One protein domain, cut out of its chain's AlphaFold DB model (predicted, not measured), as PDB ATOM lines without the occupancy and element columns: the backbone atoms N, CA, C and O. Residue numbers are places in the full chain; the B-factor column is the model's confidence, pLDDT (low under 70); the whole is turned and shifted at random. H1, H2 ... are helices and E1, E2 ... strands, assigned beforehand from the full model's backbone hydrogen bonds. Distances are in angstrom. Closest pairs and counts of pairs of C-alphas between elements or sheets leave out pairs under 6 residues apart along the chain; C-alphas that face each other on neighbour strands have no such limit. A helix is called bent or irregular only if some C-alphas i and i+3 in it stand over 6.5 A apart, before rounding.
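AT A GLANCE: This is residues 4 to 66 of the 66 residues of an uncharacterized protein of Clostridium beijerinckii (UniProt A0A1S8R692). A small antiparallel sheet of three strands stands at one end of a long, kinked helix, H1, which packs on the sheet mainly at E3 with residues 12 to 23 and then runs on beyond it. The shorter helix H2 crosses the first part of H1, and residues 32 to 40 fold back between the two helices. The 63 printed residues hold two named helices and three named strands, along the chain E1 H1 H2 E2 E3, with sheet order E1 - E2 - E3; the class is mixed. The whole is compact, radius of gyration of the C-alphas 11.8 A, spanning 33 by 25 by 15 A.

HOW THE PARTS SIT: E1, residues 4 to 7, is an edge strand, antiparallel to the inner strand E2, residues 54 to 58, at 154 degrees; N 6 and O 55 are 2.9 A apart, within hydrogen-bond range. E2 and the other edge strand, E3, residues 61 to 65, form an antiparallel hairpin at 145 degrees, with N 56 and O 64 at 2.8 A. H1, residues 10 to 31, is on the sheet in two layers, a helix on one face of a sheet; its closest C-alphas with E3 are Ile 19 and Gly 64, 6.3 A. H2, residues 41 to 50, touches H1 at residues 10 to 17 alone, about perpendicular at 74 degrees; the closest C-alphas are Lys 10 and Lys 45, 5.0 A. H2 is not on the sheet and is apart from E1 and E3. Every O i to N i+4 pair is within hydrogen-bond range in H2, 14 of 18 in H1.

IN THESE COORDINATES: E1 starts at C-alpha 4 (181.469, 223.104, 133.396) and is 10.0 A long. H1, 29.3 A, is irregular, with C-alphas 23 and 26 at 7.7 A and a kink of 54 degrees near residue 24. H2 measures 14.3 A, E2 12.8 A, and E3 12.0 A, ending at C-alpha 65 (182.718, 212.832, 137.187).

THE WHOLE: The C-alphas farthest apart, of Gly 32 and Asp 59, are 34.5 A apart. The printed part has no cut and no long link. Mean pLDDT of the printed part is 96.6, and no printed residue is under 70.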
ATOM      1  N   LYS A   4     182.630 222.897 132.526       97.31
ATOM      2  CA  LYS A   4     181.469 223.104 133.396       97.31
ATOM      3  C   LYS A   4     181.328 221.915 134.336       97.31
ATOM      4  O   LYS A   4     181.562 220.778 133.940       97.31
ATOM      5  N   TYR A   5     180.894 222.188 135.559       97.00
ATOM      6  CA  TYR A   5     180.597 221.167 136.558       97.00
ATOM      7  C   TYR A   5     179.105 221.215 136.847       97.00
ATOM      8  O   TYR A   5     178.594 222.232 137.319       97.00
ATOM      9  N   ILE A   6     178.401 220.134 136.534       97.38
ATOM     10  CA  ILE A   6     176.951 220.046 136.698       97.38
ATOM     11  C   ILE A   6     176.657 218.994 137.756       97.38
ATOM     12  O   ILE A   6     177.134 217.867 137.669       97.38
ATOM     13  N   LYS A   7     175.877 219.361 138.775       97.75
ATOM     14  CA  LYS A   7     175.460 218.412 139.809       97.75
ATOM     15  C   LYS A   7     174.606 217.311 139.176       97.75
ATOM     16  O   LYS A   7     173.560 217.616 138.603       97.75
ATOM     17  N   ALA A   8     175.040 216.068 139.341       97.81
ATOM     18  CA  ALA A   8     174.349 214.896 138.830       97.81
ATOM     19  C   ALA A   8     172.990 214.699 139.506       97.81
ATOM     20  O   ALA A   8     172.803 214.986 140.696       97.81
ATOM     21  N   ARG A   9     172.055 214.155 138.738       97.81
ATOM     22  CA  ARG A   9     170.723 213.740 139.166       97.81
ATOM     23  C   ARG A   9     170.514 212.269 138.832       97.81
ATOM     24  O   ARG A   9     171.303 211.658 138.122       97.81
ATOM     25  N   LYS A  10     169.439 211.678 139.351       97.31
ATOM     26  CA  LYS A  10     169.132 210.256 139.125       97.31
ATOM     27  C   LYS A  10     168.969 209.909 137.649       97.31
ATOM     28  O   LYS A  10     169.177 208.760 137.271       97.31
ATOM     29  N   GLU A  11     168.554 210.880 136.849       97.62
ATOM     30  CA  GLU A  11     168.371 210.750 135.409       97.62
ATOM     31  C   GLU A  11     169.713 210.578 134.681       97.62
ATOM     32  O   GLU A  11     169.753 209.938 133.639       97.62
ATOM     33  N   ASP A  12     170.817 211.040 135.274       97.69
ATOM     34  CA  ASP A  12     172.166 210.931 134.707       97.69
ATOM     35  C   ASP A  12     172.822 209.563 134.975       97.69
ATOM     36  O   ASP A  12     173.984 209.350 134.632       97.69
ATOM     37  N   ALA A  13     172.112 208.634 135.624       97.75
ATOM     38  CA  ALA A  13     172.682 207.373 136.093       97.75
ATOM     39  C   ALA A  13     173.276 206.516 134.966       97.75
ATOM     40  O   ALA A  13     174.353 205.959 135.151       97.75
ATOM     41  N   GLU A  14     172.607 206.422 133.814       97.88
ATOM     42  CA  GLU A  14     173.097 205.639 132.668       97.88
ATOM     43  C   GLU A  14     174.405 206.220 132.116       97.88
ATOM     44  O   GLU A  14     175.413 205.520 132.060       97.88
ATOM     45  N   MET A  15     174.429 207.526 131.840       97.56
ATOM     46  CA  MET A  15     175.631 208.236 131.389       97.56
ATOM     47  C   MET A  15     176.787 208.115 132.394       97.56
ATOM     48  O   MET A  15     177.939 207.922 132.014       97.56
ATOM     49  N   LEU A  16     176.502 208.208 133.695       97.69
ATOM     50  CA  LEU A  16     177.516 208.029 134.736       97.69
ATOM     51  C   LEU A  16     178.084 206.609 134.752       97.69
ATOM     52  O   LEU A  16     179.281 206.445 134.968       97.69
ATOM     53  N   ILE A  17     177.252 205.592 134.520       97.69
ATOM     54  CA  ILE A  17     177.710 204.203 134.412       97.69
ATOM     55  C   ILE A  17     178.638 204.037 133.209       97.69
ATOM     56  O   ILE A  17     179.669 203.389 133.349       97.69
ATOM     57  N   GLU A  18     178.325 204.645 132.064       97.75
ATOM     58  CA  GLU A  18     179.198 204.611 130.884       97.75
ATOM     59  C   GLU A  18     180.562 205.248 131.174       97.75
ATOM     60  O   GLU A  18     181.591 204.614 130.954       97.75
ATOM     61  N   ILE A  19     180.583 206.444 131.776       96.94
ATOM     62  CA  ILE A  19     181.830 207.121 132.172       96.94
ATOM     63  C   ILE A  19     182.649 206.255 133.136       96.94
ATOM     64  O   ILE A  19     183.866 206.144 132.992       96.94
ATOM     65  N   TYR A  20     181.997 205.636 134.124       96.94
ATOM     66  CA  TYR A  20     182.661 204.728 135.059       96.94
ATOM     67  C   TYR A  20     183.217 203.498 134.335       96.94
ATOM     68  O   TYR A  20     184.367 203.131 134.563       96.94
ATOM     69  N   ASN A  21     182.438 202.874 133.454       96.88
ATOM     70  CA  ASN A  21     182.875 201.693 132.721       96.88
ATOM     71  C   ASN A  21     184.109 201.999 131.870       96.88
ATOM     72  O   ASN A  21     185.083 201.264 131.972       96.88
ATOM     73  N   GLU A  22     184.110 203.107 131.128       96.12
ATOM     74  CA  GLU A  22     185.271 203.555 130.348       96.12
ATOM     75  C   GLU A  22     186.483 203.858 131.244       96.12
ATOM     76  O   GLU A  22     187.607 203.481 130.929       96.12
ATOM     77  N   SER A  23     186.263 204.484 132.404       96.06
ATOM     78  CA  SER A  23     187.350 204.865 133.322       96.06
ATOM     79  C   SER A  23     187.998 203.670 134.027       96.06
ATOM     80  O   SER A  23     189.167 203.738 134.397       96.06
ATOM     81  N   PHE A  24     187.238 202.597 134.253       96.25
ATOM     82  CA  PHE A  24     187.646 201.465 135.086       96.25
ATOM     83  C   PHE A  24     187.740 200.132 134.327       96.25
ATOM     84  O   PHE A  24     187.964 199.095 134.955       96.25
ATOM     85  N   TYR A  25     187.582 200.136 132.999       97.00
ATOM     86  CA  TYR A  25     187.656 198.924 132.179       97.00
ATOM     87  C   TYR A  25     189.024 198.247 132.281       97.00
ATOM     88  O   TYR A  25     189.097 197.048 132.546       97.00
ATOM     89  N   ASP A  26     190.108 199.011 132.148       97.25
ATOM     90  CA  ASP A  26     191.469 198.468 132.209       97.25
ATOM     91  C   ASP A  26     191.769 197.829 133.571       97.25
ATOM     92  O   ASP A  26     192.375 196.757 133.638       97.25
ATOM     93  N   ASP A  27     191.291 198.439 134.659       96.69
ATOM     94  CA  ASP A  27     191.405 197.877 136.007       96.69
ATOM     95  C   ASP A  27     190.595 196.584 136.136       96.69
ATOM     96  O   ASP A  27     191.103 195.585 136.649       96.69
ATOM     97  N   TYR A  28     189.363 196.563 135.622       97.12
ATOM     98  CA  TYR A  28     188.543 195.355 135.594       97.12
ATOM     99  C   TYR A  28     189.228 194.219 134.819       97.12
ATOM    100  O   TYR A  28     189.303 193.098 135.319       97.12
ATOM    101  N   ILE A  29     189.784 194.500 133.637       97.25
ATOM    102  CA  ILE A  29     190.506 193.507 132.831       97.25
ATOM    103  C   ILE A  29     191.772 193.024 133.541       97.25
ATOM    104  O   ILE A  29     192.078 191.831 133.517       97.25
ATOM    105  N   LYS A  30     192.507 193.927 134.196       97.50
ATOM    106  CA  LYS A  30     193.765 193.603 134.873       97.50
ATOM    107  C   LYS A  30     193.567 192.771 136.139       97.50
ATOM    108  O   LYS A  30     194.360 191.864 136.389       97.50
ATOM    109  N   TYR A  31     192.566 193.102 136.950       96.69
ATOM    110  CA  TYR A  31     192.370 192.491 138.270       96.69
ATOM    111  C   TYR A  31     191.235 191.460 138.307       96.69
ATOM    112  O   TYR A  31     191.111 190.732 139.287       96.69
ATOM    113  N   GLY A  32     190.417 191.366 137.254       94.31
ATOM    114  CA  GLY A  32     189.244 190.487 137.177       94.31
ATOM    115  C   GLY A  32     188.010 191.026 137.912       94.31
ATOM    116  O   GLY A  32     186.907 190.519 137.715       94.31
ATOM    117  N   GLU A  33     188.178 192.068 138.725       93.62
ATOM    118  CA  GLU A  33     187.108 192.796 139.395       93.62
ATOM    119  C   GLU A  33     187.452 194.283 139.512       93.62
ATOM    120  O   GLU A  33     188.611 194.672 139.649       93.62
ATOM    121  N   CYS A  34     186.427 195.131 139.488       95.44
ATOM    122  CA  CYS A  34     186.551 196.525 139.880       95.44
ATOM    123  C   CYS A  34     185.229 196.971 140.515       95.44
ATOM    124  O   CYS A  34     184.194 196.910 139.850       95.44
ATOM    125  N   PRO A  35     185.226 197.458 141.772       92.88
ATOM    126  CA  PRO A  35     184.001 197.895 142.436       92.88
ATOM    127  C   PRO A  35     183.246 198.993 141.688       92.88
ATOM    128  O   PRO A  35     182.045 199.144 141.900       92.88
ATOM    129  N   ALA A  36     183.940 199.783 140.867       93.69
ATOM    130  CA  ALA A  36     183.374 200.886 140.101       93.69
ATOM    131  C   ALA A  36     182.917 200.485 138.683       93.69
ATOM    132  O   ALA A  36     182.172 201.243 138.074       93.69
ATOM    133  N   TYR A  37     183.290 199.303 138.187       96.50
ATOM    134  CA  TYR A  37     182.904 198.808 136.863       96.50
ATOM    135  C   TYR A  37     181.603 197.989 136.916       96.50
ATOM    136  O   TYR A  37     181.346 197.281 137.891       96.50
ATOM    137  N   GLY A  38     180.773 198.066 135.871       95.00
ATOM    138  CA  GLY A  38     179.574 197.230 135.727       95.00
ATOM    139  C   GLY A  38     178.455 197.550 136.724       95.00
ATOM    140  O   GLY A  38     177.711 196.661 137.141       95.00
ATOM    141  N   LYS A  39     178.341 198.812 137.154       96.81
ATOM    142  CA  LYS A  39     177.288 199.259 138.076       96.81
ATOM    143  C   LYS A  39     175.892 199.140 137.456       96.81
ATOM    144  O   LYS A  39     175.701 199.417 136.277       96.81
ATOM    145  N   THR A  40     174.900 198.801 138.282       97.44
ATOM    146  CA  THR A  40     173.483 198.865 137.891       97.44
ATOM    147  C   THR A  40     172.938 200.287 138.012       97.44
ATOM    148  O   THR A  40     173.433 201.094 138.808       97.44
ATOM    149  N   ILE A  41     171.870 200.579 137.265       97.75
ATOM    150  CA  ILE A  41     171.171 201.872 137.305       97.75
ATOM    151  C   ILE A  41     170.676 202.174 138.723       97.75
ATOM    152  O   ILE A  41     170.845 203.290 139.212       97.75
ATOM    153  N   GLU A  42     170.106 201.188 139.413       97.94
ATOM    154  CA  GLU A  42     169.586 201.334 140.775       97.94
ATOM    155  C   GLU A  42     170.704 201.695 141.758       97.94
ATOM    156  O   GLU A  42     170.556 202.635 142.542       97.94
ATOM    157  N   SER A  43     171.851 201.008 141.670       97.19
ATOM    158  CA  SER A  43     173.016 201.280 142.518       97.19
ATOM    159  C   SER A  43     173.587 202.677 142.267       97.19
ATOM    160  O   SER A  43     173.944 203.379 143.215       97.19
ATOM    161  N   MET A  44     173.646 203.111 141.004       97.38
ATOM    162  CA  MET A  44     174.118 204.451 140.661       97.38
ATOM    163  C   MET A  44     173.151 205.531 141.166       97.38
ATOM    164  O   MET A  44     173.593 206.506 141.772       97.38
ATOM    165  N   LYS A  45     171.834 205.338 141.010       98.00
ATOM    166  CA  LYS A  45     170.813 206.258 141.540       98.00
ATOM    167  C   LYS A  45     170.915 206.411 143.058       98.00
ATOM    168  O   LYS A  45     170.915 207.542 143.541       98.00
ATOM    169  N   GLU A  46     171.066 205.310 143.794       97.31
ATOM    170  CA  GLU A  46     171.285 205.352 145.246       97.31
ATOM    171  C   GLU A  46     172.595 206.088 145.589       97.31
ATOM    172  O   GLU A  46     172.642 206.920 146.497       97.31
ATOM    173  N   SER A  47     173.665 205.836 144.827       96.50
ATOM    174  CA  SER A  47     174.957 206.503 145.016       96.50
ATOM    175  C   SER A  47     174.883 208.014 144.797       96.50
ATOM    176  O   SER A  47     175.539 208.753 145.526       96.50
ATOM    177  N   ILE A  48     174.103 208.489 143.820       96.94
ATOM    178  CA  ILE A  48     173.893 209.921 143.547       96.94
ATOM    179  C   ILE A  48     173.125 210.594 144.691       96.94
ATOM    180  O   ILE A  48     173.449 211.719 145.071       96.94
ATOM    181  N   GLU A  49     172.130 209.913 145.266       96.00
ATOM    182  CA  GLU A  49     171.385 210.436 146.419       96.00
ATOM    183  C   GLU A  49     172.247 210.545 147.669       96.00
ATOM    184  O   GLU A  49     172.180 211.540 148.390       96.00
ATOM    185  N   ARG A  50     173.048 209.510 147.932       96.94
ATOM    186  CA  ARG A  50     173.874 209.427 149.140       96.94
ATOM    187  C   ARG A  50     175.123 210.292 149.049       96.94
ATOM    188  O   ARG A  50     175.549 210.854 150.055       96.94
ATOM    189  N   PHE A  51     175.705 210.391 147.858       95.56
ATOM    190  CA  PHE A  51     176.954 211.092 147.602       95.56
ATOM    191  C   PHE A  51     176.777 212.001 146.383       95.56
ATOM    192  O   PHE A  51     176.776 211.495 145.254       95.56
ATOM    193  N   PRO A  52     176.640 213.327 146.589       93.75
ATOM    194  CA  PRO A  52     176.570 214.285 145.498       93.75
ATOM    195  C   PRO A  52     177.756 214.111 144.551       93.75
ATOM    196  O   PRO A  52     178.897 214.078 145.001       93.75
ATOM    197  N   LYS A  53     177.465 214.015 143.254       97.12
ATOM    198  CA  LYS A  53     178.458 213.918 142.181       97.12
ATOM    199  C   LYS A  53     178.346 215.124 141.266       97.12
ATOM    200  O   LYS A  53     177.247 215.661 141.087       97.12
ATOM    201  N   PHE A  54     179.454 215.521 140.666       98.00
ATOM    202  CA  PHE A  54     179.512 216.562 139.653       98.00
ATOM    203  C   PHE A  54     180.043 215.982 138.351       98.00
ATOM    204  O   PHE A  54     181.166 215.497 138.290       98.00
ATOM    205  N   ILE A  55     179.230 216.059 137.302       98.06
ATOM    206  CA  ILE A  55     179.625 215.697 135.945       98.06
ATOM    207  C   ILE A  55     180.471 216.837 135.388       98.06
ATOM    208  O   ILE A  55     180.083 218.008 135.456       98.06
ATOM    209  N   ILE A  56     181.622 216.482 134.835       97.81
ATOM    210  CA  ILE A  56     182.555 217.389 134.184       97.81
ATOM    211  C   ILE A  56     182.208 217.401 132.699       97.81
ATOM    212  O   ILE A  56     182.324 216.382 132.021       97.81
ATOM    213  N   TYR A  57     181.793 218.557 132.193       97.38
ATOM    214  CA  TYR A  57     181.542 218.784 130.775       97.38
ATOM    215  C   TYR A  57     182.681 219.588 130.161       97.38
ATOM    216  O   TYR A  57     183.056 220.631 130.697       97.38
ATOM    217  N   CYS A  58     183.181 219.129 129.016       97.00
ATOM    218  CA  CYS A  58     184.037 219.895 128.122       97.00
ATOM    219  C   CYS A  58     183.192 220.367 126.938       97.00
ATOM    220  O   CYS A  58     182.729 219.562 126.131       97.00
ATOM    221  N   ASP A  59     182.955 221.675 126.877       94.31
ATOM    222  CA  ASP A  59     181.960 222.307 126.016       94.31
ATOM    223  C   ASP A  59     180.544 221.745 126.299       94.31
ATOM    224  O   ASP A  59     179.915 222.204 127.263       94.31
ATOM    225  N   ASP A  60     180.080 220.749 125.537       93.12
ATOM    226  CA  ASP A  60     178.796 220.043 125.738       93.12
ATOM    227  C   ASP A  60     178.956 218.511 125.829       93.12
ATOM    228  O   ASP A  60     177.974 217.770 125.853       93.12
ATOM    229  N   ILE A  61     180.198 218.025 125.914       95.12
ATOM    230  CA  ILE A  61     180.519 216.598 126.003       95.12
ATOM    231  C   ILE A  61     180.815 216.246 127.467       95.12
ATOM    232  O   ILE A  61     181.697 216.874 128.064       95.12
ATOM    233  N   PRO A  62     180.120 215.264 128.067       96.12
ATOM    234  CA  PRO A  62     180.468 214.763 129.389       96.12
ATOM    235  C   PRO A  62     181.778 213.969 129.292       96.12
ATOM    236  O   PRO A  62     181.883 213.021 128.519       96.12
ATOM    237  N   VAL A  63     182.794 214.376 130.050       96.00
ATOM    238  CA  VAL A  63     184.151 213.795 129.983       96.00
ATOM    239  C   VAL A  63     184.599 213.146 131.288       96.00
ATOM    240  O   VAL A  63     185.653 212.519 131.330       96.00
ATOM    241  N   GLY A  64     183.839 213.307 132.372       96.31
ATOM    242  CA  GLY A  64     184.201 212.740 133.665       96.31
ATOM    243  C   GLY A  64     183.215 213.083 134.772       96.31
ATOM    244  O   GLY A  64     182.201 213.746 134.550       96.31
ATOM    245  N   VAL A  65     183.531 212.636 135.984       96.56
ATOM    246  CA  VAL A  65     182.718 212.832 137.187       96.56
ATOM    247  C   VAL A  65     183.598 212.850 138.435       96.56
ATOM    248  O   VAL A  65     184.586 212.119 138.502       96.56
ATOM    249  N   ILE A  66     183.234 213.685 139.412       93.31
ATOM    250  CA  ILE A  66     183.866 213.791 140.736       93.31
ATOM    251  C   ILE A  66     182.837 213.768 141.866       93.31
ATOM    252  O   ILE A  66     181.712 214.283 141.655       93.31
TER     253      ILE A  66